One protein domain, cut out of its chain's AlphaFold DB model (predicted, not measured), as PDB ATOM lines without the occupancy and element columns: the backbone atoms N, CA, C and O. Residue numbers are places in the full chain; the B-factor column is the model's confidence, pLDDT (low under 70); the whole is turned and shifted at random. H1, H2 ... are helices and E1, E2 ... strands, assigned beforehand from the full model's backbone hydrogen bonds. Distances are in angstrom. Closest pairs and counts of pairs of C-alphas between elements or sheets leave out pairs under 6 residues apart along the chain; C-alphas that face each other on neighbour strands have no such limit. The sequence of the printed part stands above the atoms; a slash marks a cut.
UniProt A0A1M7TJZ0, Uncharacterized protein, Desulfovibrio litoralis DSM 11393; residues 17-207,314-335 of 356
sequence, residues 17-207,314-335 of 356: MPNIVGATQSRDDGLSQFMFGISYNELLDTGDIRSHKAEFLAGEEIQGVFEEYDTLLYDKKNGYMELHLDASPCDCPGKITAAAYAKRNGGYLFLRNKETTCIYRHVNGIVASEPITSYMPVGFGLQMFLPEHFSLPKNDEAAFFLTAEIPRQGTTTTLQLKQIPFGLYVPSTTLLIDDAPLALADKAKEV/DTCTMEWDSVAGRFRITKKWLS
ATOM      1  N   MET A  17     -10.128-103.188  28.992       34.34
ATOM      2  CA  MET A  17     -11.468-102.729  29.356       34.34
ATOM      3  C   MET A  17     -12.353-103.954  29.608       34.34
ATOM      4  O   MET A  17     -12.797-104.582  28.647       34.34
ATOM      5  N   PRO A  18     -12.608-104.348  30.870       38.00
ATOM      6  CA  PRO A  18     -13.570-105.405  31.141       38.00
ATOM      7  C   PRO A  18     -14.934-104.972  30.596       38.00
ATOM      8  O   PRO A  18     -15.420-103.913  30.971       38.00
ATOM      9  N   ASN A  19     -15.504-105.776  29.694       36.66
ATOM     10  CA  ASN A  19     -16.921-105.870  29.314       36.66
ATOM     11  C   ASN A  19     -17.868-104.813  29.928       36.66
ATOM     12  O   ASN A  19     -18.743-105.148  30.724       36.66
ATOM     13  N   ILE A  20     -17.759-103.542  29.526       44.97
ATOM     14  CA  ILE A  20     -18.713-102.503  29.961       44.97
ATOM     15  C   ILE A  20     -20.094-102.765  29.331       44.97
ATOM     16  O   ILE A  20     -21.123-102.465  29.928       44.97
ATOM     17  N   VAL A  21     -20.123-103.421  28.165       41.09
ATOM     18  CA  VAL A  21     -21.350-103.716  27.405       41.09
ATOM     19  C   VAL A  21     -22.236-104.772  28.092       41.09
ATOM     20  O   VAL A  21     -23.449-104.749  27.920       41.09
ATOM     21  N   GLY A  22     -21.673-105.651  28.933       44.22
ATOM     22  CA  GLY A  22     -22.453-106.666  29.659       44.22
ATOM     23  C   GLY A  22     -23.181-106.138  30.903       44.22
ATOM     24  O   GLY A  22     -24.240-106.648  31.259       44.22
ATOM     25  N   ALA A  23     -22.648-105.098  31.552       51.22
ATOM     26  CA  ALA A  23     -23.187-104.579  32.814       51.22
ATOM     27  C   ALA A  23     -24.410-103.661  32.634       51.22
ATOM     28  O   ALA A  23     -25.205-103.493  33.556       51.22
ATOM     29  N   THR A  24     -24.571-103.047  31.459       53.47
ATOM     30  CA  THR A  24     -25.750-102.226  31.148       53.47
ATOM     31  C   THR A  24     -26.963-103.076  30.793       53.47
ATOM     32  O   THR A  24     -28.076-102.719  31.163       53.47
ATOM     33  N   GLN A  25     -26.750-104.214  30.123       54.78
ATOM     34  CA  GLN A  25     -27.836-105.124  29.759       54.78
ATOM     35  C   GLN A  25     -28.413-105.822  31.002       54.78
ATOM     36  O   GLN A  25     -29.626-105.875  31.153       54.78
ATOM     37  N   SER A  26     -27.569-106.211  31.969       76.06
ATOM     38  CA  SER A  26     -28.037-106.802  33.234       76.06
ATOM     39  C   SER A  26     -28.811-105.834  34.136       76.06
ATOM     40  O   SER A  26     -29.687-106.263  34.884       76.06
ATOM     41  N   ARG A  27     -28.505-104.531  34.084       79.19
ATOM     42  CA  ARG A  27     -29.203-103.518  34.886       79.19
ATOM     43  C   ARG A  27     -30.630-103.300  34.400       79.19
ATOM     44  O   ARG A  27     -31.551-103.295  35.209       79.19
ATOM     45  N   ASP A  28     -30.783-103.069  33.102       74.69
ATOM     46  CA  ASP A  28     -32.071-102.701  32.516       74.69
ATOM     47  C   ASP A  28     -33.027-103.905  32.531       74.69
ATOM     48  O   ASP A  28     -34.160-103.776  32.994       74.69
ATOM     49  N   ASP A  29     -32.536-105.093  32.149       77.19
ATOM     50  CA  ASP A  29     -33.309-106.337  32.230       77.19
ATOM     51  C   ASP A  29     -33.721-106.633  33.681       77.19
ATOM     52  O   ASP A  29     -34.872-106.981  33.939       77.19
ATOM     53  N   GLY A  30     -32.811-106.426  34.640       75.94
ATOM     54  CA  GLY A  30     -33.084-106.623  36.063       75.94
ATOM     55  C   GLY A  30     -34.111-105.642  36.633       75.94
ATOM     56  O   GLY A  30     -34.975-106.058  37.401       75.94
ATOM     57  N   LEU A  31     -34.072-104.362  36.241       78.94
ATOM     58  CA  LEU A  31     -35.027-103.359  36.726       78.94
ATOM     59  C   LEU A  31     -36.445-103.655  36.223       78.94
ATOM     60  O   LEU A  31     -37.394-103.580  37.002       78.94
ATOM     61  N   SER A  32     -36.596-104.038  34.955       72.56
ATOM     62  CA  SER A  32     -37.892-104.440  34.402       72.56
ATOM     63  C   SER A  32     -38.406-105.743  35.015       72.56
ATOM     64  O   SER A  32     -39.566-105.791  35.422       72.56
ATOM     65  N   GLN A  33     -37.545-106.756  35.185       74.56
ATOM     66  CA  GLN A  33     -37.899-107.987  35.909       74.56
ATOM     67  C   GLN A  33     -38.344-107.704  37.336       74.56
ATOM     68  O   GLN A  33     -39.325-108.272  37.804       74.56
ATOM     69  N   PHE A  34     -37.656-106.806  38.031       77.19
ATOM     70  CA  PHE A  34     -38.010-106.442  39.392       77.19
ATOM     71  C   PHE A  34     -39.334-105.665  39.468       77.19
ATOM     72  O   PHE A  34     -40.121-105.853  40.397       77.19
ATOM     73  N   MET A  35     -39.599-104.809  38.480       73.69
ATOM     74  CA  MET A  35     -40.825-104.017  38.413       73.69
ATOM     75  C   MET A  35     -42.054-104.862  38.087       73.69
ATOM     76  O   MET A  35     -43.047-104.770  38.810       73.69
ATOM     77  N   PHE A  36     -41.969-105.704  37.057       71.19
ATOM     78  CA  PHE A  36     -43.119-106.403  36.474       71.19
ATOM     79  C   PHE A  36     -43.146-107.912  36.750       71.19
ATOM     80  O   PHE A  36     -44.130-108.574  36.442       71.19
ATOM     81  N   GLY A  37     -42.077-108.484  37.310       63.41
ATOM     82  CA  GLY A  37     -41.926-109.937  37.445       63.41
ATOM     83  C   GLY A  37     -41.644-110.664  36.123       63.41
ATOM     84  O   GLY A  37     -41.666-111.890  36.104       63.41
ATOM     85  N   ILE A  38     -41.384-109.931  35.030       46.78
ATOM     86  CA  ILE A  38     -41.138-110.454  33.674       46.78
ATOM     87  C   ILE A  38     -39.973-109.718  33.004       46.78
ATOM     88  O   ILE A  38     -39.688-108.562  33.321       46.78
ATOM     89  N   SER A  39     -39.257-110.381  32.094       45.38
ATOM     90  CA  SER A  39     -38.097-109.782  31.429       45.38
ATOM     91  C   SER A  39     -38.479-108.635  30.491       45.38
ATOM     92  O   SER A  39     -39.550-108.624  29.890       45.38
ATOM     93  N   TYR A  40     -37.580-107.657  30.333       52.78
ATOM     94  CA  TYR A  40     -37.802-106.513  29.441       52.78
ATOM     95  C   TYR A  40     -38.081-106.936  27.989       52.78
ATOM     96  O   TYR A  40     -38.918-106.346  27.312       52.78
ATOM     97  N   ASN A  41     -37.417-107.993  27.517       43.06
ATOM     98  CA  ASN A  41     -37.650-108.527  26.175       43.06
ATOM     99  C   ASN A  41     -39.038-109.173  26.048       43.06
ATOM    100  O   ASN A  41     -39.684-108.992  25.023       43.06
ATOM    101  N   GLU A  42     -39.537-109.841  27.095       43.06
ATOM    102  CA  GLU A  42     -40.914-110.357  27.120       43.06
ATOM    103  C   GLU A  42     -41.941-109.219  27.078       43.06
ATOM    104  O   GLU A  42     -42.893-109.306  26.311       43.06
ATOM    105  N   LEU A  43     -41.713-108.116  27.802       52.22
ATOM    106  CA  LEU A  43     -42.555-106.910  27.718       52.22
ATOM    107  C   LEU A  43     -42.622-106.338  26.291       52.22
ATOM    108  O   LEU A  43     -43.676-105.889  25.850       52.22
ATOM    109  N   LEU A  44     -41.512-106.364  25.548       51.22
ATOM    110  CA  LEU A  44     -41.466-105.907  24.152       51.22
ATOM    111  C   LEU A  44     -42.095-106.895  23.151       51.22
ATOM    112  O   LEU A  44     -42.468-106.497  22.037       51.22
ATOM    113  N   ASP A  45     -42.182-108.175  23.516       44.81
ATOM    114  CA  ASP A  45     -42.686-109.256  22.669       44.81
ATOM    115  C   ASP A  45     -44.183-109.542  22.859       44.81
ATOM    116  O   ASP A  45     -44.805-110.045  21.923       44.81
ATOM    117  N   THR A  46     -44.806-109.148  23.978       44.41
ATOM    118  CA  THR A  46     -46.257-109.327  24.223       44.41
ATOM    119  C   THR A  46     -47.168-108.525  23.283       44.41
ATOM    120  O   THR A  46     -48.385-108.643  23.363       44.41
ATOM    121  N   GLY A  47     -46.625-107.739  22.348       37.47
ATOM    122  CA  GLY A  47     -47.389-107.052  21.297       37.47
ATOM    123  C   GLY A  47     -48.177-105.824  21.769       37.47
ATOM    124  O   GLY A  47     -48.462-104.952  20.950       37.47
ATOM    125  N   ASP A  48     -48.429-105.706  23.070       42.12
ATOM    126  CA  ASP A  48     -49.187-104.620  23.697       42.12
ATOM    127  C   ASP A  48     -48.409-103.288  23.702       42.12
ATOM    128  O   ASP A  48     -48.936-102.229  23.379       42.12
ATOM    129  N   ILE A  49     -47.080-103.348  23.869       42.84
ATOM    130  CA  ILE A  49     -46.193-102.179  23.693       42.84
ATOM    131  C   ILE A  49     -46.079-101.763  22.217       42.84
ATOM    132  O   ILE A  49     -45.811-100.606  21.902       42.84
ATOM    133  N   ARG A  50     -46.270-102.693  21.271       40.59
ATOM    134  CA  ARG A  50     -46.132-102.392  19.834       40.59
ATOM    135  C   ARG A  50     -47.375-101.715  19.254       40.59
ATOM    136  O   ARG A  50     -47.248-101.040  18.232       40.59
ATOM    137  N   SER A  51     -48.548-101.894  19.868       38.09
ATOM    138  CA  SER A  51     -49.805-101.267  19.430       38.09
ATOM    139  C   SER A  51     -49.883 -99.788  19.835       38.09
ATOM    140  O   SER A  51     -50.458 -98.983  19.101       38.09
ATOM    141  N   HIS A  52     -49.215 -99.409  20.927       41.91
ATOM    142  CA  HIS A  52     -49.102 -98.039  21.419       41.91
ATOM    143  C   HIS A  52     -47.705 -97.509  21.105       41.91
ATOM    144  O   HIS A  52     -46.756 -97.646  21.869       41.91
ATOM    145  N   LYS A  53     -47.578 -96.954  19.899       35.84
ATOM    146  CA  LYS A  53     -46.340 -96.503  19.256       35.84
ATOM    147  C   LYS A  53     -45.630 -95.389  20.053       35.84
ATOM    148  O   LYS A  53     -45.670 -94.227  19.663       35.84
ATOM    149  N   ALA A  54     -44.950 -95.744  21.140       39.78
ATOM    150  CA  ALA A  54     -43.955 -94.901  21.786       39.78
ATOM    151  C   ALA A  54     -42.703 -94.872  20.896       39.78
ATOM    152  O   ALA A  54     -42.016 -95.884  20.726       39.78
ATOM    153  N   GLU A  55     -42.427 -93.731  20.264       36.47
ATOM    154  CA  GLU A  55     -41.196 -93.543  19.501       36.47
ATOM    155  C   GLU A  55     -39.992 -93.588  20.447       36.47
ATOM    156  O   GLU A  55     -39.804 -92.764  21.336       36.47
ATOM    157  N   PHE A  56     -39.187 -94.628  20.262       38.50
ATOM    158  CA  PHE A  56     -38.068 -94.980  21.117       38.50
ATOM    159  C   PHE A  56     -36.817 -94.229  20.644       38.50
ATOM    160  O   PHE A  56     -36.074 -94.720  19.793       38.50
ATOM    161  N   LEU A  57     -36.568 -93.028  21.170       33.06
ATOM    162  CA  LEU A  57     -35.308 -92.317  20.952       33.06
ATOM    163  C   LEU A  57     -34.598 -92.084  22.282       33.06
ATOM    164  O   LEU A  57     -35.152 -91.558  23.243       33.06
ATOM    165  N   ALA A  58     -33.342 -92.528  22.330       34.53
ATOM    166  CA  ALA A  58     -32.457 -92.437  23.480       34.53
ATOM    167  C   ALA A  58     -32.311 -90.979  23.951       34.53
ATOM    168  O   ALA A  58     -31.470 -90.238  23.448       34.53
ATOM    169  N   GLY A  59     -33.128 -90.585  24.925       34.38
ATOM    170  CA  GLY A  59     -33.120 -89.240  25.493       34.38
ATOM    171  C   GLY A  59     -34.499 -88.628  25.719       34.38
ATOM    172  O   GLY A  59     -34.561 -87.629  26.429       34.38
ATOM    173  N   GLU A  60     -35.574 -89.213  25.188       37.16
ATOM    174  CA  GLU A  60     -36.924 -88.671  25.354       37.16
ATOM    175  C   GLU A  60     -37.780 -89.539  26.285       37.16
ATOM    176  O   GLU A  60     -37.698 -90.767  26.311       37.16
ATOM    177  N   GLU A  61     -38.530 -88.845  27.133       42.38
ATOM    178  CA  GLU A  61     -39.497 -89.361  28.091       42.38
ATOM    179  C   GLU A  61     -40.539 -90.220  27.369       42.38
ATOM    180  O   GLU A  61     -41.237 -89.749  26.476       42.38
ATOM    181  N   ILE A  62     -40.613 -91.502  27.729       42.50
ATOM    182  CA  ILE A  62     -41.664 -92.385  27.226       42.50
ATOM    183  C   ILE A  62     -42.956 -91.965  27.938       42.50
ATOM    184  O   ILE A  62     -42.997 -91.924  29.161       42.50
ATOM    185  N   GLN A  63     -43.993 -91.623  27.179       43.69
ATOM    186  CA  GLN A  63     -45.380 -91.595  27.639       43.69
ATOM    187  C   GLN A  63     -46.122 -92.633  26.798       43.69
ATOM    188  O   GLN A  63     -46.489 -92.376  25.654       43.69
ATOM    189  N   GLY A  64     -46.235 -93.849  27.325       44.50
ATOM    190  CA  GLY A  64     -47.077 -94.897  26.757       44.50
ATOM    191  C   GLY A  64     -48.343 -95.014  27.590       44.50
ATOM    192  O   GLY A  64     -48.241 -95.128  28.810       44.50
ATOM    193  N   VAL A  65     -49.498 -94.979  26.931       41.88
ATOM    194  CA  VAL A  65     -50.765 -95.432  27.513       41.88
ATOM    195  C   VAL A  65     -50.786 -96.943  27.327       41.88
ATOM    196  O   VAL A  65     -50.574 -97.418  26.213       41.88
ATOM    197  N   PHE A  66     -50.968 -97.695  28.398       49.41
ATOM    198  CA  PHE A  66     -51.330 -99.106  28.314       49.41
ATOM    199  C   PHE A  66     -52.801 -99.197  28.714       49.41
ATOM    200  O   PHE A  66     -53.249 -98.380  29.511       49.41
ATOM    201  N   GLU A  67     -53.555-100.180  28.225       52.75
ATOM    202  CA  GLU A  67     -54.986-100.291  28.568       52.75
ATOM    203  C   GLU A  67     -55.244-100.423  30.092       52.75
ATOM    204  O   GLU A  67     -56.358-100.170  30.541       52.75
ATOM    205  N   GLU A  68     -54.210-100.731  30.893       58.25
ATOM    206  CA  GLU A  68     -54.228-100.764  32.369       58.25
ATOM    207  C   GLU A  68     -53.351 -99.686  33.059       58.25
ATOM    208  O   GLU A  68     -53.354 -99.583  34.289       58.25
ATOM    209  N   TYR A  69     -52.573 -98.887  32.315       65.94
ATOM    210  CA  TYR A  69     -51.630 -97.911  32.889       65.94
ATOM    211  C   TYR A  69     -51.757 -96.536  32.236       65.94
ATOM    212  O   TYR A  69     -51.619 -96.398  31.019       65.94
ATOM    213  N   ASP A  70     -51.909 -95.507  33.070       75.19
ATOM    214  CA  ASP A  70     -52.050 -94.120  32.622       75.19
ATOM    215  C   ASP A  70     -50.713 -93.565  32.099       75.19
ATOM    216  O   ASP A  70     -50.645 -92.853  31.097       75.19
ATOM    217  N   THR A  71     -49.589 -93.892  32.756       83.62
ATOM    218  CA  THR A  71     -48.273 -93.384  32.328       83.62
ATOM    219  C   THR A  71     -47.108 -94.267  32.781       83.62
ATOM    220  O   THR A  71     -46.985 -94.588  33.961       83.62
ATOM    221  N   LEU A  72     -46.186 -94.591  31.866       87.69
ATOM    222  CA  LEU A  72     -44.893 -95.228  32.168       87.69
ATOM    223  C   LEU A  72     -43.735 -94.283  31.842       87.69
ATOM    224  O   LEU A  72     -43.413 -94.102  30.675       87.69
ATOM    225  N   LEU A  73     -43.039 -93.782  32.860       90.31
ATOM    226  CA  LEU A  73     -41.797 -93.031  32.718       90.31
ATOM    227  C   LEU A  73     -40.595 -93.962  32.927       90.31
ATOM    228  O   LEU A  73     -40.351 -94.443  34.033       90.31
ATOM    229  N   TYR A  74     -39.788 -94.169  31.885       89.62
ATOM    230  CA  TYR A  74     -38.562 -94.968  31.970       89.62
ATOM    231  C   TYR A  74     -37.314 -94.135  31.656       89.62
ATOM    232  O   TYR A  74     -37.069 -93.747  30.515       89.62
ATOM    233  N   ASP A  75     -36.487 -93.882  32.673       90.31
ATOM    234  CA  ASP A  75     -35.223 -93.156  32.546       90.31
ATOM    235  C   ASP A  75     -34.045 -94.129  32.671       90.31
ATOM    236  O   ASP A  75     -33.390 -94.278  33.709       90.31
ATOM    237  N   LYS A  76     -33.764 -94.801  31.551       89.56
ATOM    238  CA  LYS A  76     -32.675 -95.773  31.421       89.56
ATOM    239  C   LYS A  76     -31.316 -95.197  31.810       89.56
ATOM    240  O   LYS A  76     -30.481 -95.911  32.362       89.56
ATOM    241  N   LYS A  77     -31.041 -93.919  31.536       91.50
ATOM    242  CA  LYS A  77     -29.735 -93.321  31.858       91.50
ATOM    243  C   LYS A  77     -29.493 -93.349  33.367       91.50
ATOM    244  O   LYS A  77     -28.399 -93.717  33.796       91.50
ATOM    245  N   ASN A  78     -30.524 -93.023  34.139       93.62
ATOM    246  CA  ASN A  78     -30.457 -92.953  35.593       93.62
ATOM    247  C   ASN A  78     -30.873 -94.256  36.296       93.62
ATOM    248  O   ASN A  78     -30.751 -94.347  37.512       93.62
ATOM    249  N   GLY A  79     -31.306 -95.278  35.547       93.25
ATOM    250  CA  GLY A  79     -31.766 -96.544  36.120       93.25
ATOM    251  C   GLY A  79     -33.032 -96.357  36.951       93.25
ATOM    252  O   GLY A  79     -33.131 -96.955  38.019       93.25
ATOM    253  N   TYR A  80     -33.945 -95.505  36.483       95.12
ATOM    254  CA  TYR A  80     -35.185 -95.131  37.160       95.12
ATOM    255  C   TYR A  80     -36.401 -95.539  36.328       95.12
ATOM    256  O   TYR A  80     -36.389 -95.441  35.098       95.12
ATOM    257  N   MET A  81     -37.459 -95.961  37.009       93.69
ATOM    258  CA  MET A  81     -38.751 -96.251  36.408       93.69
ATOM    259  C   MET A  81     -39.871 -95.735  37.306       93.69
ATOM    260  O   MET A  81     -39.805 -95.865  38.527       93.69
ATOM    261  N   GLU A  82     -40.909 -95.181  36.697       93.94
ATOM    262  CA  GLU A  82     -42.134 -94.763  37.359       93.94
ATOM    263  C   GLU A  82     -43.341 -95.211  36.538       93.94
ATOM    264  O   GLU A  82     -43.358 -95.061  35.320       93.94
ATOM    265  N   LEU A  83     -44.333 -95.780  37.212       89.75
ATOM    266  CA  LEU A  83     -45.553 -96.309  36.623       89.75
ATOM    267  C   LEU A  83     -46.755 -95.736  37.373       89.75
ATOM    268  O   LEU A  83     -46.837 -95.888  38.594       89.75
ATOM    269  N   HIS A  84     -47.670 -95.109  36.642       89.44
ATOM    270  CA  HIS A  84     -48.974 -94.665  37.129       89.44
ATOM    271  C   HIS A  84     -50.029 -95.682  36.707       89.44
ATOM    272  O   HIS A  84     -50.148 -96.016  35.528       89.44
ATOM    273  N   LEU A  85     -50.751 -96.201  37.693       83.50
ATOM    274  CA  LEU A  85     -51.865 -97.124  37.522       83.50
ATOM    275  C   LEU A  85     -53.141 -96.293  37.407       83.50
ATOM    276  O   LEU A  85     -53.377 -95.447  38.276       83.50
ATOM    277  N   ASP A  86     -53.928 -96.525  36.357       79.25
ATOM    278  CA  ASP A  86     -55.200 -95.829  36.175       79.25
ATOM    279  C   ASP A  86     -56.270 -96.378  37.136       79.25
ATOM    280  O   ASP A  86     -56.208 -97.518  37.607       79.25
ATOM    281  N   ALA A  87     -57.260 -95.545  37.428       68.94
ATOM    282  CA  ALA A  87     -58.449 -95.892  38.176       68.94
ATOM    283  C   ALA A  87     -59.595 -96.215  37.200       68.94
ATOM    284  O   ALA A  87     -60.409 -95.357  36.861       68.94
ATOM    285  N   SER A  88     -59.717 -97.477  36.778       61.31
ATOM    286  CA  SER A  88     -61.016 -98.042  36.364       61.31
ATOM    287  C   SER A  88     -62.073 -97.804  37.473       61.31
ATOM    288  O   SER A  88     -61.702 -97.468  38.596       61.31
ATOM    289  N   PRO A  89     -63.397 -97.946  37.257       56.00
ATOM    290  CA  PRO A  89     -64.403 -97.344  38.145       56.00
ATOM    291  C   PRO A  89     -64.415 -97.874  39.594       56.00
ATOM    292  O   PRO A  89     -65.040 -97.248  40.448       56.00
ATOM    293  N   CYS A  90     -63.701 -98.970  39.876       62.66
ATOM    294  CA  CYS A  90     -63.396 -99.464  41.225       62.66
ATOM    295  C   CYS A  90     -61.887 -99.723  41.454       62.66
ATOM    296  O   CYS A  90     -61.520-100.363  42.438       62.66
ATOM    297  N   ASP A  91     -61.016 -99.289  40.541       66.50
ATOM    298  CA  ASP A  91     -59.573 -99.504  40.607       66.50
ATOM    299  C   ASP A  91     -58.856 -98.374  41.335       66.50
ATOM    300  O   ASP A  91     -59.254 -97.212  41.380       66.50
ATOM    301  N   CYS A  92     -57.762 -98.787  41.947       75.19
ATOM    302  CA  CYS A  92     -56.981 -98.026  42.889       75.19
ATOM    303  C   CYS A  92     -55.888 -97.274  42.152       75.19
ATOM    304  O   CYS A  92     -54.875 -97.917  41.837       75.19
ATOM    305  N   PRO A  93     -56.014 -95.952  41.918       84.62
ATOM    306  CA  PRO A  93     -54.919 -95.244  41.302       84.62
ATOM    307  C   PRO A  93     -53.692 -95.408  42.190       84.62
ATOM    308  O   PRO A  93     -53.747 -95.424  43.430       84.62
ATOM    309  N   GLY A  94     -52.572 -95.625  41.530       87.38
ATOM    310  CA  GLY A  94     -51.356 -96.015  42.202       87.38
ATOM    311  C   GLY A  94     -50.145 -95.516  41.461       87.38
ATOM    312  O   GLY A  94     -50.171 -95.270  40.262       87.38
ATOM    313  N   LYS A  95     -49.060 -95.381  42.203       90.94
ATOM    314  CA  LYS A  95     -47.767 -94.979  41.701       90.94
ATOM    315  C   LYS A  95     -46.744 -96.005  42.148       90.94
ATOM    316  O   LYS A  95     -46.607 -96.295  43.332       90.94
ATOM    317  N   ILE A  96     -45.997 -96.555  41.206       91.00
ATOM    318  CA  ILE A  96     -44.854 -97.412  41.498       91.00
ATOM    319  C   ILE A  96     -43.615 -96.690  41.005       91.00
ATOM    320  O   ILE A  96     -43.523 -96.348  39.836       91.00
ATOM    321  N   THR A  97     -42.651 -96.474  41.887       94.31
ATOM    322  CA  THR A  97     -41.335 -95.932  41.532       94.31
ATOM    323  C   THR A  97     -40.277 -96.969  41.830       94.31
ATOM    324  O   THR A  97     -40.375 -97.677  42.827       94.31
ATOM    325  N   ALA A  98     -39.258 -97.079  40.989       95.50
ATOM    326  CA  ALA A  98     -38.113 -97.926  41.262       95.50
ATOM    327  C   ALA A  98     -36.817 -97.326  40.742       95.50
ATOM    328  O   ALA A  98     -36.798 -96.602  39.748       95.50
ATOM    329  N   ALA A  99     -35.722 -97.675  41.412       96.19
ATOM    330  CA  ALA A  99     -34.381 -97.348  40.965       96.19
ATOM    331  C   ALA A  99     -33.401 -98.502  41.174       96.19
ATOM    332  O   ALA A  99     -33.529 -99.302  42.105       96.19
ATOM    333  N   ALA A 100     -32.389 -98.537  40.311       96.25
ATOM    334  CA  ALA A 100     -31.250 -99.437  40.394       96.25
ATOM    335  C   ALA A 100     -30.023 -98.710  40.973       96.25
ATOM    336  O   ALA A 100     -29.482 -97.786  40.365       96.25
ATOM    337  N   TYR A 101     -29.525 -99.169  42.119       96.38
ATOM    338  CA  TYR A 101     -28.364 -98.603  42.805       96.38
ATOM    339  C   TYR A 101     -27.126 -99.465  42.559       96.38
ATOM    340  O   TYR A 101     -27.042-100.610  43.006       96.38
ATOM    341  N   ALA A 102     -26.151 -98.914  41.833       96.00
ATOM    342  CA  ALA A 102     -24.946 -99.635  41.431       96.00
ATOM    343  C   ALA A 102     -24.039 -99.967  42.627       96.00
ATOM    344  O   ALA A 102     -23.689 -99.097  43.427       96.00
ATOM    345  N   LYS A 103     -23.591-101.217  42.710       96.06
ATOM    346  CA  LYS A 103     -22.595-101.692  43.676       96.06
ATOM    347  C   LYS A 103     -21.207-101.704  43.047       96.06
ATOM    348  O   LYS A 103     -21.047-101.903  41.844       96.06
ATOM    349  N   ARG A 104     -20.166-101.589  43.874       95.50
ATOM    350  CA  ARG A 104     -18.766-101.656  43.421       95.50
ATOM    351  C   ARG A 104     -18.405-102.968  42.714       95.50
ATOM    352  O   ARG A 104     -17.504-102.973  41.882       95.50
ATOM    353  N   ASN A 105     -19.088-104.068  43.032       92.50
ATOM    354  CA  ASN A 105     -18.871-105.374  42.399       92.50
ATOM    355  C   ASN A 105     -19.544-105.518  41.018       92.50
ATOM    356  O   ASN A 105     -19.487-106.599  40.440       92.50
ATOM    357  N   GLY A 106     -20.189-104.465  40.501       92.38
ATOM    358  CA  GLY A 106     -20.904-104.483  39.223       92.38
ATOM    359  C   GLY A 106     -22.350-104.982  39.302       92.38
ATOM    360  O   GLY A 106     -23.031-104.985  38.279       92.38
ATOM    361  N   GLY A 107     -22.829-105.387  40.485       93.75
ATOM    362  CA  GLY A 107     -24.240-105.697  40.730       93.75
ATOM    363  C   GLY A 107     -25.083-104.453  41.023       93.75
ATOM    364  O   GLY A 107     -24.562-103.340  41.129       93.75
ATOM    365  N   TYR A 108     -26.387-104.654  41.211       94.62
ATOM    366  CA  TYR A 108     -27.337-103.595  41.553       94.62
ATOM    367  C   TYR A 108     -28.224-104.025  42.716       94.62
ATOM    368  O   TYR A 108     -28.593-105.191  42.818       94.62
ATOM    369  N   LEU A 109     -28.567-103.069  43.576       95.25
ATOM    370  CA  LEU A 109     -29.761-103.155  44.410       95.25
ATOM    371  C   LEU A 109     -30.913-102.538  43.622       95.25
ATOM    372  O   LEU A 109     -30.800-101.390  43.196       95.25
ATOM    373  N   PHE A 110     -32.019-103.252  43.477       94.81
ATOM    374  CA  PHE A 110     -33.257-102.653  42.995       94.81
ATOM    375  C   PHE A 110     -34.120-102.304  44.200       94.81
ATOM    376  O   PHE A 110     -34.358-103.164  45.044       94.81
ATOM    377  N   LEU A 111     -34.546-101.047  44.294       94.25
ATOM    378  CA  LEU A 111     -35.488-100.574  45.306       94.25
ATOM    379  C   LEU A 111     -36.731-100.079  44.584       94.25
ATOM    380  O   LEU A 111     -36.614 -99.301  43.639       94.25
ATOM    381  N   ARG A 112     -37.902-100.502  45.042       93.31
ATOM    382  CA  ARG A 112     -39.207-100.095  44.532       93.31
ATOM    383  C   ARG A 112     -40.031 -99.539  45.679       93.31
ATOM    384  O   ARG A 112     -40.055-100.139  46.742       93.31
ATOM    385  N   ASN A 113     -40.717 -98.432  45.460       92.94
ATOM    386  CA  ASN A 113     -41.738 -97.898  46.345       92.94
ATOM    387  C   ASN A 113     -43.081 -97.978  45.621       92.94
ATOM    388  O   ASN A 113     -43.203 -97.498  44.493       92.94
ATOM    389  N   LYS A 114     -44.058 -98.624  46.251       88.88
ATOM    390  CA  LYS A 114     -45.434 -98.690  45.763       88.88
ATOM    391  C   LYS A 114     -46.298 -97.777  46.621       88.88
ATOM    392  O   LYS A 114     -46.229 -97.833  47.843       88.88
ATOM    393  N   GLU A 115     -47.103 -96.968  45.959       87.88
ATOM    394  CA  GLU A 115     -48.117 -96.101  46.533       87.88
ATOM    395  C   GLU A 115     -49.444 -96.439  45.864       87.88
ATOM    396  O   GLU A 115     -49.538 -96.532  44.645       87.88
ATOM    397  N   THR A 116     -50.474 -96.671  46.653       83.06
ATOM    398  CA  THR A 116     -51.847 -96.882  46.211       83.06
ATOM    399  C   THR A 116     -52.719 -95.984  47.070       83.06
ATOM    400  O   THR A 116     -52.469 -95.809  48.273       83.06
ATOM    401  N   THR A 117     -53.730 -95.387  46.451       75.25
ATOM    402  CA  THR A 117     -54.730 -94.600  47.177       75.25
ATOM    403  C   THR A 117     -55.832 -95.479  47.762       75.25
ATOM    404  O   THR A 117     -56.623 -95.005  48.573       75.25
ATOM    405  N   CYS A 118     -55.888 -96.760  47.386       69.62
ATOM    406  CA  CYS A 118     -56.936 -97.635  47.866       69.62
ATOM    407  C   CYS A 118     -56.727 -98.103  49.279       69.62
ATOM    408  O   CYS A 118     -55.692 -98.656  49.655       69.62
ATOM    409  N   ILE A 119     -57.848 -98.021  49.968       60.72
ATOM    410  CA  ILE A 119     -58.008 -98.321  51.366       60.72
ATOM    411  C   ILE A 119     -57.730 -99.802  51.613       60.72
ATOM    412  O   ILE A 119     -56.963-100.123  52.497       60.72
ATOM    413  N   TYR A 120     -58.228-100.711  50.764       56.84
ATOM    414  CA  TYR A 120     -58.114-102.163  50.972       56.84
ATOM    415  C   TYR A 120     -56.810-102.809  50.497       56.84
ATOM    416  O   TYR A 120     -56.471-103.919  50.904       56.84
ATOM    417  N   ARG A 121     -56.051-102.105  49.656       58.09
ATOM    418  CA  ARG A 121     -54.765-102.557  49.112       58.09
ATOM    419  C   ARG A 121     -53.682-101.539  49.438       58.09
ATOM    420  O   ARG A 121     -52.893-101.180  48.559       58.09
ATOM    421  N   HIS A 122     -53.606-101.118  50.702       60.03
ATOM    422  CA  HIS A 122     -52.458-100.399  51.262       60.03
ATOM    423  C   HIS A 122     -51.218-101.307  51.325       60.03
ATOM    424  O   HIS A 122     -50.602-101.515  52.363       60.03
ATOM    425  N   VAL A 123     -50.806-101.822  50.166       62.34
ATOM    426  CA  VAL A 123     -49.480-102.381  49.906       62.34
ATOM    427  C   VAL A 123     -48.532-101.208  49.639       62.34
ATOM    428  O   VAL A 123     -47.814-101.180  48.637       62.34
ATOM    429  N   ASN A 124     -48.614-100.194  50.502       76.31
ATOM    430  CA  ASN A 124     -47.728 -99.053  50.464       76.31
ATOM    431  C   ASN A 124     -46.452 -99.463  51.166       76.31
ATOM    432  O   ASN A 124     -46.484-100.008  52.270       76.31
ATOM    433  N   GLY A 125     -45.325 -99.259  50.508       87.12
ATOM    434  CA  GLY A 125     -44.091 -99.762  51.067       87.12
ATOM    435  C   GLY A 125     -42.944 -99.814  50.093       87.12
ATOM    436  O   GLY A 125     -43.113 -99.787  48.868       87.12
ATOM    437  N   ILE A 126     -41.766 -99.960  50.681       90.62
ATOM    438  CA  ILE A 126     -40.553-100.295  49.958       90.62
ATOM    439  C   ILE A 126     -40.438-101.805  49.737       90.62
ATOM    440  O   ILE A 126     -40.869-102.622  50.547       90.62
ATOM    441  N   VAL A 127     -39.836-102.159  48.610       88.56
ATOM    442  CA  VAL A 127     -39.486-103.517  48.193       88.56
ATOM    443  C   VAL A 127     -38.069-103.455  47.696       88.56
ATOM    444  O   VAL A 127     -37.737-102.541  46.938       88.56
ATOM    445  N   ALA A 128     -37.262-104.448  48.023       90.56
ATOM    446  CA  ALA A 128     -35.925-104.542  47.477       90.56
ATOM    447  C   ALA A 128     -35.644-105.919  46.881       90.56
ATOM    448  O   ALA A 128     -36.287-106.909  47.219       90.56
ATOM    449  N   SER A 129     -34.654-105.980  45.994       90.25
ATOM    450  CA  SER A 129     -34.121-107.242  45.467       90.25
ATOM    451  C   SER A 129     -33.315-108.039  46.501       90.25
ATOM    452  O   SER A 129     -32.831-109.128  46.203       90.25
ATOM    453  N   GLU A 130     -33.105-107.477  47.690       89.81
ATOM    454  CA  GLU A 130     -32.310-108.035  48.780       89.81
ATOM    455  C   GLU A 130     -32.980-107.721  50.126       89.81
ATOM    456  O   GLU A 130     -33.744-106.760  50.190       89.81
ATOM    457  N   PRO A 131     -32.684-108.466  51.208       90.62
ATOM    458  CA  PRO A 131     -33.259-108.199  52.530       90.62
ATOM    459  C   PRO A 131     -32.896-106.809  53.066       90.62
ATOM    460  O   PRO A 131     -31.755-106.371  52.901       90.62
ATOM    461  N   ILE A 132     -33.808-106.157  53.803       91.12
ATOM    462  CA  ILE A 132     -33.607-104.790  54.332       91.12
ATOM    463  C   ILE A 132     -32.268-104.591  55.062       91.12
ATOM    464  O   ILE A 132     -31.612-103.557  54.934       91.12
ATOM    465  N   THR A 133     -31.812-105.613  55.786       92.25
ATOM    466  CA  THR A 133     -30.590-105.578  56.600       92.25
ATOM    467  C   THR A 133     -29.301-105.540  55.774       92.25
ATOM    468  O   THR A 133     -28.258-105.126  56.294       92.25
ATOM    469  N   SER A 134     -29.342-105.937  54.494       94.31
ATOM    470  CA  SER A 134     -28.168-105.905  53.615       94.31
ATOM    471  C   SER A 134     -27.861-104.489  53.127       94.31
ATOM    472  O   SER A 134     -26.687-104.118  53.049       94.31
ATOM    473  N   TYR A 135     -28.900-103.696  52.845       95.50
ATOM    474  CA  TYR A 135     -28.771-102.417  52.153       95.50
ATOM    475  C   TYR A 135     -29.124-101.195  53.001       95.50
ATOM    476  O   TYR A 135     -28.733-100.087  52.637       95.50
ATOM    477  N   MET A 136     -29.813-101.349  54.131       96.62
ATOM    478  CA  MET A 136     -30.044-100.243  55.062       96.62
ATOM    479  C   MET A 136     -28.826 -99.977  55.970       96.62
ATOM    480  O   MET A 136     -27.900-100.797  56.064       96.62
ATOM    481  N   PRO A 137     -28.784 -98.819  56.659       96.25
ATOM    482  CA  PRO A 137     -27.821 -98.569  57.727       96.25
ATOM    483  C   PRO A 137     -27.798 -99.692  58.777       96.25
ATOM    484  O   PRO A 137     -28.804-100.338  59.058       96.25
ATOM    485  N   VAL A 138     -26.642 -99.920  59.399       93.75
ATOM    486  CA  VAL A 138     -26.542-100.891  60.500       93.75
ATOM    487  C   VAL A 138     -27.421-100.430  61.666       93.75
ATOM    488  O   VAL A 138     -27.360 -99.267  62.058       93.75
ATOM    489  N   GLY A 139     -28.231-101.341  62.212       92.50
ATOM    490  CA  GLY A 139     -29.188-101.023  63.279       92.50
ATOM    491  C   GLY A 139     -30.450-100.299  62.799       92.50
ATOM    492  O   GLY A 139     -31.171 -99.735  63.619       92.50
ATOM    493  N   PHE A 140     -30.714-100.288  61.490       94.00
ATOM    494  CA  PHE A 140     -31.964 -99.774  60.940       94.00
ATOM    495  C   PHE A 140     -33.176-100.539  61.495       94.00
ATOM    496  O   PHE A 140     -33.158-101.764  61.596       94.00
ATOM    497  N   GLY A 141     -34.226 -99.800  61.846       93.56
ATOM    498  CA  GLY A 141     -35.463-100.310  62.438       93.56
ATOM    499  C   GLY A 141     -36.203 -99.187  63.161       93.56
ATOM    500  O   GLY A 141     -35.670 -98.088  63.268       93.56
ATOM    501  N   LEU A 142     -37.401 -99.432  63.698       94.81
ATOM    502  CA  LEU A 142     -38.230 -98.373  64.305       94.81
ATOM    503  C   LEU A 142     -37.509 -97.571  65.408       94.81
ATOM    504  O   LEU A 142     -37.706 -96.364  65.521       94.81
ATOM    505  N   GLN A 143     -36.608 -98.210  66.163       95.00
ATOM    506  CA  GLN A 143     -35.788 -97.546  67.184       95.00
ATOM    507  C   GLN A 143     -35.000 -96.359  66.627       95.00
ATOM    508  O   GLN A 143     -34.742 -95.389  67.334       95.00
ATOM    509  N   MET A 144     -34.646 -96.406  65.342       94.44
ATOM    510  CA  MET A 144     -33.929 -95.324  64.700       94.44
ATOM    511  C   MET A 144     -34.751 -94.053  64.573       94.44
ATOM    512  O   MET A 144     -34.143 -93.112  64.105       94.44
ATOM    513  N   PHE A 145     -36.059 -94.031  64.856       95.75
ATOM    514  CA  PHE A 145     -36.958 -92.860  64.816       95.75
ATOM    515  C   PHE A 145     -37.312 -92.336  66.218       95.75
ATOM    516  O   PHE A 145     -37.968 -91.303  66.366       95.75
ATOM    517  N   LEU A 146     -36.846 -93.037  67.252       95.88
ATOM    518  CA  LEU A 146     -37.210 -92.835  68.648       95.88
ATOM    519  C   LEU A 146     -35.994 -92.391  69.481       95.88
ATOM    520  O   LEU A 146     -34.847 -92.554  69.050       95.88
ATOM    521  N   PRO A 147     -36.209 -91.837  70.687       95.81
ATOM    522  CA  PRO A 147     -35.137 -91.564  71.628       95.81
ATOM    523  C   PRO A 147     -34.424 -92.861  72.013       95.81
ATOM    524  O   PRO A 147     -35.055 -93.907  72.150       95.81
ATOM    525  N   GLU A 148     -33.118 -92.796  72.274       94.69
ATOM    526  CA  GLU A 148     -32.310 -93.981  72.620       94.69
ATOM    527  C   GLU A 148     -32.823 -94.741  73.856       94.69
ATOM    528  O   GLU A 148     -32.617 -95.944  73.973       94.69
ATOM    529  N   HIS A 149     -33.505 -94.049  74.770       94.94
ATOM    530  CA  HIS A 149     -34.055 -94.621  76.000       94.94
ATOM    531  C   HIS A 149     -35.493 -95.138  75.854       94.94
ATOM    532  O   HIS A 149     -36.021 -95.722  76.799       94.94
ATOM    533  N   PHE A 150     -36.153 -94.903  74.715       95.50
ATOM    534  CA  PHE A 150     -37.510 -95.385  74.500       95.50
ATOM    535  C   PHE A 150     -37.470 -96.881  74.191       95.50
ATOM    536  O   PHE A 150     -36.891 -97.294  73.187       95.50
ATOM    537  N   SER A 151     -38.084 -97.694  75.048       94.81
ATOM    538  CA  SER A 151     -38.202 -99.132  74.836       94.81
ATOM    539  C   SER A 151     -39.447 -99.447  74.022       94.81
ATOM    540  O   SER A 151     -40.559 -99.150  74.465       94.81
ATOM    541  N   LEU A 152     -39.271-100.100  72.875       91.31
ATOM    542  CA  LEU A 152     -40.406-100.587  72.106       91.31
ATOM    543  C   LEU A 152     -41.162-101.672  72.896       91.31
ATOM    544  O   LEU A 152     -40.545-102.632  73.375       91.31
ATOM    545  N   PRO A 153     -42.485-101.535  73.044       88.31
ATOM    546  CA  PRO A 153     -43.323-102.584  73.605       88.31
ATOM    547  C   PRO A 153     -43.294-103.820  72.699       88.31
ATOM    548  O   PRO A 153     -43.123-103.716  71.485       88.31
ATOM    549  N   LYS A 154     -43.448-105.005  73.300       89.88
ATOM    550  CA  LYS A 154     -43.614-106.244  72.532       89.88
ATOM    551  C   LYS A 154     -44.988-106.257  71.879       89.88
ATOM    552  O   LYS A 154     -45.976-105.934  72.532       89.88
ATOM    553  N   ASN A 155     -45.025-106.699  70.634       89.12
ATOM    554  CA  ASN A 155     -46.213-106.766  69.804       89.12
ATOM    555  C   ASN A 155     -46.077-107.921  68.803       89.12
ATOM    556  O   ASN A 155     -44.975-108.387  68.513       89.12
ATOM    557  N   ASP A 156     -47.208-108.355  68.276       89.88
ATOM    558  CA  ASP A 156     -47.357-109.353  67.219       89.88
ATOM    559  C   ASP A 156     -47.967-108.755  65.936       89.88
ATOM    560  O   ASP A 156     -48.280-109.480  64.992       89.88
ATOM    561  N   GLU A 157     -48.076-107.425  65.872       89.50
ATOM    562  CA  GLU A 157     -48.704-106.674  64.785       89.50
ATOM    563  C   GLU A 157     -47.909-105.415  64.430       89.50
ATOM    564  O   GLU A 157     -47.641-104.574  65.286       89.50
ATOM    565  N   ALA A 158     -47.565-105.235  63.158       91.06
ATOM    566  CA  ALA A 158     -46.949-104.006  62.696       91.06
ATOM    567  C   ALA A 158     -47.930-102.832  62.789       91.06
ATOM    568  O   ALA A 158     -49.113-102.957  62.490       91.06
ATOM    569  N   ALA A 159     -47.401-101.667  63.144       91.81
ATOM    570  CA  ALA A 159     -48.143-100.411  63.211       91.81
ATOM    571  C   ALA A 159     -47.617 -99.357  62.232       91.81
ATOM    572  O   ALA A 159     -48.261 -98.333  62.018       91.81
ATOM    573  N   PHE A 160     -46.444 -99.591  61.641       93.00
ATOM    574  CA  PHE A 160     -45.773 -98.646  60.766       93.00
ATOM    575  C   PHE A 160     -45.200 -99.334  59.531       93.00
ATOM    576  O   PHE A 160     -44.819-100.504  59.562       93.00
ATOM    577  N   PHE A 161     -45.071 -98.569  58.457       92.06
ATOM    578  CA  PHE A 161     -44.374 -98.955  57.236       92.06
ATOM    579  C   PHE A 161     -43.502 -97.799  56.740       92.06
ATOM    580  O   PHE A 161     -43.593 -96.668  57.227       92.06
ATOM    581  N   LEU A 162     -42.631 -98.086  55.777       93.31
ATOM    582  CA  LEU A 162     -41.756 -97.092  55.161       93.31
ATOM    583  C   LEU A 162     -42.198 -96.809  53.737       93.31
ATOM    584  O   LEU A 162     -42.334 -97.738  52.945       93.31
ATOM    585  N   THR A 163     -42.311 -95.536  53.386       93.50
ATOM    586  CA  THR A 163     -42.340 -95.099  51.986       93.50
ATOM    587  C   THR A 163     -41.000 -94.504  51.600       93.50
ATOM    588  O   THR A 163     -40.303 -93.940  52.447       93.50
ATOM    589  N   ALA A 164     -40.651 -94.596  50.319       95.50
ATOM    590  CA  ALA A 164     -39.448 -93.979  49.781       95.50
ATOM    591  C   ALA A 164     -39.756 -93.036  48.618       95.50
ATOM    592  O   ALA A 164     -40.300 -93.451  47.599       95.50
ATOM    593  N   GLU A 165     -39.297 -91.793  48.725       97.19
ATOM    594  CA  GLU A 165     -39.168 -90.902  47.578       97.19
ATOM    595  C   GLU A 165     -37.850 -91.229  46.872       97.19
ATOM    596  O   GLU A 165     -36.760 -90.845  47.313       97.19
ATOM    597  N   ILE A 166     -37.956 -92.000  45.793       97.25
ATOM    598  CA  ILE A 166     -36.823 -92.400  44.962       97.25
ATOM    599  C   ILE A 166     -36.580 -91.297  43.922       97.25
ATOM    600  O   ILE A 166     -37.490 -90.978  43.157       97.25
ATOM    601  N   PRO A 167     -35.378 -90.700  43.855       96.75
ATOM    602  CA  PRO A 167     -35.128 -89.623  42.913       96.75
ATOM    603  C   PRO A 167     -34.963 -90.175  41.492       96.75
ATOM    604  O   PRO A 167     -34.289 -91.182  41.276       96.75
ATOM    605  N   ARG A 168     -35.479 -89.450  40.495       96.25
ATOM    606  CA  ARG A 168     -35.193 -89.742  39.079       96.25
ATOM    607  C   ARG A 168     -33.703 -89.614  38.747       96.25
ATOM    608  O   ARG A 168     -33.212 -90.311  37.868       96.25
ATOM    609  N   GLN A 169     -32.988 -88.704  39.413       96.12
ATOM    610  CA  GLN A 169     -31.558 -88.458  39.202       96.12
ATOM    611  C   GLN A 169     -30.797 -88.471  40.528       96.12
ATOM    612  O   GLN A 169     -31.198 -87.824  41.492       96.12
ATOM    613  N   GLY A 170     -29.648 -89.146  40.545       96.00
ATOM    614  CA  GLY A 170     -28.827 -89.306  41.743       96.00
ATOM    615  C   GLY A 170     -29.257 -90.497  42.598       96.00
ATOM    616  O   GLY A 170     -30.004 -91.361  42.159       96.00
ATOM    617  N   THR A 171     -28.730 -90.566  43.819       96.81
ATOM    618  CA  THR A 171     -28.906 -91.717  44.723       96.81
ATOM    619  C   THR A 171     -29.421 -91.320  46.106       96.81
ATOM    620  O   THR A 171     -29.276 -92.065  47.078       96.81
ATOM    621  N   THR A 172     -29.954 -90.101  46.209       98.19
ATOM    622  CA  THR A 172     -30.463 -89.533  47.455       98.19
ATOM    623  C   THR A 172     -31.940 -89.862  47.617       98.19
ATOM    624  O   THR A 172     -32.777 -89.256  46.960       98.19
ATOM    625  N   THR A 173     -32.247 -90.793  48.508       97.62
ATOM    626  CA  THR A 173     -33.596 -91.321  48.727       97.62
ATOM    627  C   THR A 173     -34.128 -90.813  50.053       97.62
ATOM    628  O   THR A 173     -33.448 -90.924  51.077       97.62
ATOM    629  N   THR A 174     -35.339 -90.267  50.062       98.06
ATOM    630  CA  THR A 174     -36.004 -89.878  51.311       98.06
ATOM    631  C   THR A 174     -36.871 -91.033  51.782       98.06
ATOM    632  O   THR A 174     -37.734 -91.483  51.041       98.06
ATOM    633  N   LEU A 175     -36.656 -91.514  53.004       96.50
ATOM    634  CA  LEU A 175     -37.579 -92.422  53.672       96.50
ATOM    635  C   LEU A 175     -38.501 -91.649  54.596       96.50
ATOM    636  O   LEU A 175     -38.054 -90.760  55.326       96.50
ATOM    637  N   GLN A 176     -39.758 -92.065  54.622       95.81
ATOM    638  CA  GLN A 176     -40.751 -91.579  55.560       95.81
ATOM    639  C   GLN A 176     -41.395 -92.761  56.279       95.81
ATOM    640  O   GLN A 176     -41.822 -93.727  55.650       95.81
ATOM    641  N   LEU A 177     -41.454 -92.669  57.604       94.88
ATOM    642  CA  LEU A 177     -42.219 -93.564  58.454       94.88
ATOM    643  C   LEU A 177     -43.687 -93.143  58.391       94.88
ATOM    644  O   LEU A 177     -44.021 -91.994  58.686       94.88
ATOM    645  N   LYS A 178     -44.560 -94.071  58.013       91.94
ATOM    646  CA  LYS A 178     -46.007 -93.861  57.981       91.94
ATOM    647  C   LYS A 178     -46.704 -94.880  58.864       91.94
ATOM    648  O   LYS A 178     -46.223 -96.000  59.031       91.94
ATOM    649  N   GLN A 179     -47.825 -94.468  59.438       90.62
ATOM    650  CA  GLN A 179     -48.672 -95.336  60.240       90.62
ATOM    651  C   GLN A 179     -49.485 -96.249  59.319       90.62
ATOM    652  O   GLN A 179     -50.019 -95.799  58.307       90.62
ATOM    653  N   ILE A 180     -49.590 -97.523  59.678       86.94
ATOM    654  CA  ILE A 180     -50.552 -98.444  59.081       86.94
ATOM    655  C   ILE A 180     -51.946 -98.042  59.578       86.94
ATOM    656  O   ILE A 180     -52.131 -97.924  60.793       86.94
ATOM    657  N   PRO A 181     -52.939 -97.846  58.695       84.81
ATOM    658  CA  PRO A 181     -54.246 -97.401  59.154       84.81
ATOM    659  C   PRO A 181     -54.893 -98.458  60.066       84.81
ATOM    660  O   PRO A 181     -54.805 -99.655  59.794       84.81
ATOM    661  N   PHE A 182     -55.553 -98.030  61.144       77.56
ATOM    662  CA  PHE A 182     -55.862 -98.851  62.331       77.56
ATOM    663  C   PHE A 182     -56.835-100.028  62.159       77.56
ATOM    664  O   PHE A 182     -56.984-100.858  63.063       77.56
ATOM    665  N   GLY A 183     -57.454-100.121  60.985       73.06
ATOM    666  CA  GLY A 183     -58.251-101.266  60.545       73.06
ATOM    667  C   GLY A 183     -57.445-102.369  59.851       73.06
ATOM    668  O   GLY A 183     -58.026-103.390  59.498       73.06
ATOM    669  N   LEU A 184     -56.129-102.216  59.656       76.00
ATOM    670  CA  LEU A 184     -55.286-103.329  59.222       76.00
ATOM    671  C   LEU A 184     -54.678-104.060  60.381       76.00
ATOM    672  O   LEU A 184     -53.946-103.478  61.172       76.00
ATOM    673  N   TYR A 185     -54.832-105.372  60.316       82.19
ATOM    674  CA  TYR A 185     -53.972-106.285  61.027       82.19
ATOM    675  C   TYR A 185     -52.864-106.790  60.117       82.19
ATOM    676  O   TYR A 185     -53.107-107.532  59.159       82.19
ATOM    677  N   VAL A 186     -51.631-106.412  60.441       83.19
ATOM    678  CA  VAL A 186     -50.441-106.898  59.744       83.19
ATOM    679  C   VAL A 186     -49.574-107.662  60.735       83.19
ATOM    680  O   VAL A 186     -48.797-107.037  61.453       83.19
ATOM    681  N   PRO A 187     -49.684-108.998  60.815       84.38
ATOM    682  CA  PRO A 187     -48.915-109.751  61.790       84.38
ATOM    683  C   PRO A 187     -47.423-109.601  61.522       84.38
ATOM    684  O   PRO A 187     -46.961-109.758  60.392       84.38
ATOM    685  N   SER A 188     -46.682-109.286  62.576       87.00
ATOM    686  CA  SER A 188     -45.257-108.996  62.514       87.00
ATOM    687  C   SER A 188     -44.633-109.161  63.890       87.00
ATOM    688  O   SER A 188     -45.234-108.840  64.907       87.00
ATOM    689  N   THR A 189     -43.382-109.607  63.938       85.38
ATOM    690  CA  THR A 189     -42.603-109.642  65.185       85.38
ATOM    691  C   THR A 189     -42.017-108.278  65.553       85.38
ATOM    692  O   THR A 189     -41.346-108.149  66.579       85.38
ATOM    693  N   THR A 190     -42.233-107.261  64.713       88.19
ATOM    694  CA  THR A 190     -41.806-105.883  64.951       88.19
ATOM    695  C   THR A 190     -42.914-104.894  64.585       88.19
ATOM    696  O   THR A 190     -43.768-105.165  63.745       88.19
ATOM    697  N   LEU A 191     -42.901-103.708  65.193       88.50
ATOM    698  CA  LEU A 191     -43.851-102.635  64.870       88.50
ATOM    699  C   LEU A 191     -43.678-102.045  63.462       88.50
ATOM    700  O   LEU A 191     -44.554-101.308  63.014       88.50
ATOM    701  N   LEU A 192     -42.569-102.335  62.782       89.38
ATOM    702  CA  LEU A 192     -42.263-101.847  61.443       89.38
ATOM    703  C   LEU A 192     -42.366-102.994  60.443       89.38
ATOM    704  O   LEU A 192     -41.754-104.040  60.643       89.38
ATOM    705  N   ILE A 193     -43.078-102.788  59.341       84.12
ATOM    706  CA  ILE A 193     -42.989-103.715  58.218       84.12
ATOM    707  C   ILE A 193     -41.682-103.443  57.472       84.12
ATOM    708  O   ILE A 193     -41.494-102.363  56.909       84.12
ATOM    709  N   ASP A 194     -40.780-104.417  57.485       70.44
ATOM    710  CA  ASP A 194     -39.484-104.355  56.817       70.44
ATOM    711  C   ASP A 194     -39.519-104.827  55.354       70.44
ATOM    712  O   ASP A 194     -38.764-104.283  54.553       70.44
ATOM    713  N   ASP A 195     -40.429-105.737  54.982       65.88
ATOM    714  CA  ASP A 195     -40.619-106.229  53.603       65.88
ATOM    715  C   ASP A 195     -42.118-106.313  53.215       65.88
ATOM    716  O   ASP A 195     -42.709-107.378  53.024       65.88
ATOM    717  N   ALA A 196     -42.762-105.147  53.101       55.34
ATOM    718  CA  ALA A 196     -44.224-105.001  53.018       55.34
ATOM    719  C   ALA A 196     -44.993-105.693  51.874       55.34
ATOM    720  O   ALA A 196     -46.144-106.079  52.103       55.34
ATOM    721  N   PRO A 197     -44.461-105.873  50.654       52.75
ATOM    722  CA  PRO A 197     -45.339-106.221  49.540       52.75
ATOM    723  C   PRO A 197     -45.733-107.683  49.464       52.75
ATOM    724  O   PRO A 197     -46.848-107.954  49.035       52.75
ATOM    725  N   LEU A 198     -44.854-108.618  49.841       49.09
ATOM    726  CA  LEU A 198     -45.191-110.042  49.750       49.09
ATOM    727  C   LEU A 198     -46.143-110.450  50.874       49.09
ATOM    728  O   LEU A 198     -47.180-111.040  50.606       49.09
ATOM    729  N   ALA A 199     -45.885-110.029  52.115       48.66
ATOM    730  CA  ALA A 199     -46.715-110.430  53.251       48.66
ATOM    731  C   ALA A 199     -48.178-109.947  53.151       48.66
ATOM    732  O   ALA A 199     -49.090-110.668  53.555       48.66
ATOM    733  N   LEU A 200     -48.413-108.745  52.607       52.62
ATOM    734  CA  LEU A 200     -49.764-108.196  52.440       52.62
ATOM    735  C   LEU A 200     -50.459-108.712  51.174       52.62
ATOM    736  O   LEU A 200     -51.648-109.026  51.215       52.62
ATOM    737  N   ALA A 201     -49.735-108.824  50.055       51.84
ATOM    738  CA  ALA A 201     -50.324-109.270  48.794       51.84
ATOM    739  C   ALA A 201     -50.571-110.785  48.753       51.84
ATOM    740  O   ALA A 201     -51.588-111.203  48.202       51.84
ATOM    741  N   ASP A 202     -49.697-111.605  49.346       50.06
ATOM    742  CA  ASP A 202     -49.884-113.059  49.388       50.06
ATOM    743  C   ASP A 202     -51.068-113.429  50.287       50.06
ATOM    744  O   ASP A 202     -51.886-114.257  49.902       50.06
ATOM    745  N   LYS A 203     -51.265-112.717  51.405       54.31
ATOM    746  CA  LYS A 203     -52.478-112.858  52.226       54.31
ATOM    747  C   LYS A 203     -53.744-112.407  51.508       54.31
ATOM    748  O   LYS A 203     -54.775-113.059  51.631       54.31
ATOM    749  N   ALA A 204     -53.688-111.310  50.752       52.34
ATOM    750  CA  ALA A 204     -54.826-110.883  49.940       52.34
ATOM    751  C   ALA A 204     -55.172-111.932  48.862       52.34
ATOM    752  O   ALA A 204     -56.344-112.244  48.663       52.34
ATOM    753  N   LYS A 205     -54.161-112.544  48.228       51.50
ATOM    754  CA  LYS A 205     -54.342-113.613  47.231       51.50
ATOM    755  C   LYS A 205     -54.830-114.933  47.825       51.50
ATOM    756  O   LYS A 205     -55.669-115.579  47.207       51.50
ATOM    757  N   GLU A 206     -54.342-115.338  48.998       50.59
ATOM    758  CA  GLU A 206     -54.854-116.515  49.718       50.59
ATOM    759  C   GLU A 206     -56.352-116.377  50.013       50.59
ATOM    760  O   GLU A 206     -57.082-117.360  49.966       50.59
ATOM    761  N   VAL A 207     -56.830-115.154  50.248       47.47
ATOM    762  CA  VAL A 207     -58.249-114.868  50.479       47.47
ATOM    763  C   VAL A 207     -59.053-114.865  49.173       47.47
ATOM    764  O   VAL A 207     -60.166-115.383  49.155       47.47
ATOM    765  N   ASP A 314     -39.665 -88.432  61.747       96.12
ATOM    766  CA  ASP A 314     -40.496 -89.335  60.935       96.12
ATOM    767  C   ASP A 314     -39.950 -89.487  59.510       96.12
ATOM    768  O   ASP A 314     -40.381 -90.351  58.755       96.12
ATOM    769  N   THR A 315     -38.966 -88.666  59.149       97.12
ATOM    770  CA  THR A 315     -38.412 -88.602  57.804       97.12
ATOM    771  C   THR A 315     -36.893 -88.568  57.885       97.12
ATOM    772  O   THR A 315     -36.304 -87.840  58.695       97.12
ATOM    773  N   CYS A 316     -36.220 -89.325  57.026       97.44
ATOM    774  CA  CYS A 316     -34.774 -89.250  56.874       97.44
ATOM    775  C   CYS A 316     -34.369 -89.277  55.403       97.44
ATOM    776  O   CYS A 316     -34.991 -89.922  54.570       97.44
ATOM    777  N   THR A 317     -33.312 -88.548  55.075       97.94
ATOM    778  CA  THR A 317     -32.691 -88.598  53.757       97.94
ATOM    779  C   THR A 317     -31.475 -89.499  53.848       97.94
ATOM    780  O   THR A 317     -30.665 -89.385  54.776       97.94
ATOM    781  N   MET A 318     -31.356 -90.398  52.884       98.06
ATOM    782  CA  MET A 318     -30.263 -91.343  52.777       98.06
ATOM    783  C   MET A 318     -29.566 -91.199  51.436       98.06
ATOM    784  O   MET A 318     -30.176 -90.835  50.438       98.06
ATOM    785  N   GLU A 319     -28.285 -91.523  51.407       98.31
ATOM    786  CA  GLU A 319     -27.488 -91.550  50.188       98.31
ATOM    787  C   GLU A 319     -26.900 -92.947  50.013       98.31
ATOM    788  O   GLU A 319     -26.452 -93.563  50.983       98.31
ATOM    789  N   TRP A 320     -26.922 -93.462  48.790       98.19
ATOM    790  CA  TRP A 320     -26.316 -94.754  48.485       98.19
ATOM    791  C   TRP A 320     -24.787 -94.683  48.510       98.19
ATOM    792  O   TRP A 320     -24.182 -93.918  47.757       98.19
ATOM    793  N   ASP A 321     -24.156 -95.528  49.320       98.12
ATOM    794  CA  ASP A 321     -22.719 -95.781  49.283       98.12
ATOM    795  C   ASP A 321     -22.448 -97.026  48.426       98.12
ATOM    796  O   ASP A 321     -22.650 -98.165  48.855       98.12
ATOM    797  N   SER A 322     -21.969 -96.814  47.198       96.81
ATOM    798  CA  SER A 322     -21.684 -97.897  46.247       96.81
ATOM    799  C   SER A 322     -20.503 -98.778  46.657       96.81
ATOM    800  O   SER A 322     -20.421 -99.930  46.218       96.81
ATOM    801  N   VAL A 323     -19.595 -98.268  47.496       96.75
ATOM    802  CA  VAL A 323     -18.443 -99.016  48.005       96.75
ATOM    803  C   VAL A 323     -18.890 -99.962  49.108       96.75
ATOM    804  O   VAL A 323     -18.506-101.130  49.092       96.75
ATOM    805  N   ALA A 324     -19.715 -99.468  50.033       97.44
ATOM    806  CA  ALA A 324     -20.273-100.267  51.118       97.44
ATOM    807  C   ALA A 324     -21.464-101.135  50.675       97.44
ATOM    808  O   ALA A 324     -21.809-102.091  51.369       97.44
ATOM    809  N   GLY A 325     -22.090-100.806  49.540       97.25
ATOM    810  CA  GLY A 325     -23.294-101.466  49.047       97.25
ATOM    811  C   GLY A 325     -24.500-101.260  49.964       97.25
ATOM    812  O   GLY A 325     -25.308-102.175  50.094       97.25
ATOM    813  N   ARG A 326     -24.587-100.099  50.630       97.81
ATOM    814  CA  ARG A 326     -25.671 -99.751  51.561       97.81
ATOM    815  C   ARG A 326     -25.971 -98.258  51.567       97.81
ATOM    816  O   ARG A 326     -25.126 -97.439  51.215       97.81
ATOM    817  N   PHE A 327     -27.148 -97.895  52.049       98.25
ATOM    818  CA  PHE A 327     -27.504 -96.521  52.355       98.25
ATOM    819  C   PHE A 327     -26.826 -96.024  53.633       98.25
ATOM    820  O   PHE A 327     -26.653 -96.758  54.610       98.25
ATOM    821  N   ARG A 328     -26.501 -94.729  53.640       97.88
ATOM    822  CA  ARG A 328     -26.099 -93.964  54.825       97.88
ATOM    823  C   ARG A 328     -27.078 -92.822  55.060       97.88
ATOM    824  O   ARG A 328     -27.473 -92.148  54.114       97.88
ATOM    825  N   ILE A 329     -27.445 -92.579  56.315       97.56
ATOM    826  CA  ILE A 329     -28.308 -91.446  56.677       97.56
ATOM    827  C   ILE A 329     -27.493 -90.161  56.551       97.56
ATOM    828  O   ILE A 329     -26.443 -90.028  57.179       97.56
ATOM    829  N   THR A 330     -27.981 -89.212  55.759       97.94
ATOM    830  CA  THR A 330     -27.354 -87.897  55.575       97.94
ATOM    831  C   THR A 330     -28.120 -86.792  56.286       97.94
ATOM    832  O   THR A 330     -27.521 -85.809  56.719       97.94
ATOM    833  N   LYS A 331     -29.437 -86.955  56.457       98.00
ATOM    834  CA  LYS A 331     -30.288 -85.986  57.150       98.00
ATOM    835  C   LYS A 331     -31.447 -86.670  57.865       98.00
ATOM    836  O   LYS A 331     -31.968 -87.674  57.393       98.00
ATOM    837  N   LYS A 332     -31.875 -86.094  58.985       97.50
ATOM    838  CA  LYS A 332     -33.097 -86.452  59.716       97.50
ATOM    839  C   LYS A 332     -33.969 -85.208  59.831       97.50
ATOM    840  O   LYS A 332     -33.435 -84.106  59.976       97.50
ATOM    841  N   TRP A 333     -35.282 -85.372  59.758       97.31
ATOM    842  CA  TRP A 333     -36.235 -84.271  59.846       97.31
ATOM    843  C   TRP A 333     -37.152 -84.491  61.039       97.31
ATOM    844  O   TRP A 333     -37.755 -85.553  61.159       97.31
ATOM    845  N   LEU A 334     -37.229 -83.490  61.920       96.69
ATOM    846  CA  LEU A 334     -38.052 -83.566  63.124       96.69
ATOM    847  C   LEU A 334     -39.503 -83.870  62.767       96.69
ATOM    848  O   LEU A 334     -40.034 -83.267  61.826       96.69
ATOM    849  N   SER A 335     -40.130 -84.756  63.543       93.88
ATOM    850  CA  SER A 335     -41.550 -85.013  63.355       93.88
ATOM    851  C   SER A 335     -42.343 -83.748  63.662       93.88
ATOM    852  O   SER A 335     -42.058 -83.023  64.618       93.88
TER     853      SER A 335
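This is residues 17 to 207 and 314 to 335 of the 356 residues of an uncharacterized protein of Desulfovibrio litoralis DSM 11393 (UniProt A0A1M7TJZ0). Two strongly twisted antiparallel sheets overlap in part as a sandwich: the five strands E1 to E5 form one sheet, and E6 of the four-stranded second sheet crosses over its E4 and E5 end. The long helix H1 packs along the face of the first sheet turned away from the second, while H2, H3 and a long loop, residues 52 to 68, lie towards the E1 edge and another loop, residues 146 to 159, makes the far end. The printed part has 213 residues with six named helices and nine named strands, in the order H1 H2 H3 E1 E2 E3 E4 E5 H4 H5 E6 E7 H6 E8 E9, and its class is mixed, helices and strands. The sheet orders are E1 E2 E3 E4 E5 and E6 E7 E8 E9. It is compact, with a radius of gyration of the C-alphas of 18.4 A and spans of 56 by 51 by 30 A.

H1, residues 20 to 36, touches H2, residues 40 to 45, with residues 28 to 33 alone; the closest C-alphas are those of Asp 29 and Tyr 40, 5.3 A apart, and the lines stand at 72 degrees, only just about perpendicular. H3, residues 48 to 51, is close to H2 but not clearly touching, with the C-alphas of Leu 43 and Ile 49 closest at 7.2 A. E1, residues 69 to 75, E2, 80 to 85, E3, 94 to 102, E4, 108 to 116, and E5, 125 to 128, form a meander, each strand the antiparallel neighbour of the one before, and each successive two are a hairpin. N 73 and O 82 are 2.8 A apart between E1 and E2, N 83 and O 96 2.8 A between E2 and E3, N 97 and O 113 2.9 A between E3 and E4, and N 112 and O 127 2.8 A between E4 and E5, each within hydrogen-bond range. H1 is on this sheet at a height over the sheet of 8.4 A, two layers with a helix on one face; it lies over E3 and runs along the strands, at 25 degrees to E3 on the local plane. H4, residues 132 to 135, only grazes both sheets, and its Tyr 135 has its C-alpha 4.1 A from that of Arg 326 in E9, residues 326 to 334. H5, residues 142 to 145, only grazes the second sheet. E6, residues 160 to 165, and E7, 172 to 179, are a hairpin, with N 163 and O 176 2.9 A apart. H6, residues 196 to 207, only grazes the first sheet with residues 196 to 198; the C-alphas of Gly 125 and Ala 196 are closest, at 5.6 A. E8, residues 314 to 321, is the antiparallel neighbour of E7, with N 175 and O 316 2.8 A apart, and a hairpin with E9, with N 319 and O 328 2.9 A apart. In the sandwich, two sheets face to face, the facing parts are 10.6 A centre to centre and the strands of the one stand at 36 degrees to those of the other; the C-alphas of Gly 125 in E5 and Thr 163 in E6 are 5.1 A apart, the closest of those two strands. Every O i to N i+4 pair is within hydrogen-bond range in H2, against 11 of 13 in H1 and 6 of 8 in H6; H3, H4 and H5 are too short for such a pair.

H1 begins at C-alpha 20, (-18.713, -102.503, 29.961), and measures 25.6 A. E3 measures 26.7 A, E4 25.8 A, E7 23.0 A and E8 22.2 A. C-alpha 69 of E1 is at (-51.630, -97.911, 32.889). E9 bends by 54 degrees at residue 330 and ends at C-alpha 334, (-38.052, -83.566, 63.124).

The C-alphas of Ser 51 and His 149 are the farthest apart, at 59.1 A. Residues 208 to 313 are not printed, and C-alphas 207 and 314 are 32.8 A apart across this cut. The links H3 to E1, H5 to E6 and E7 to H6 are long. The mean pLDDT of the printed part is 77.7; it is under 70 at residues 17 to 25, 37 to 69, 87 to 91, 118 to 123 and 195 to 207.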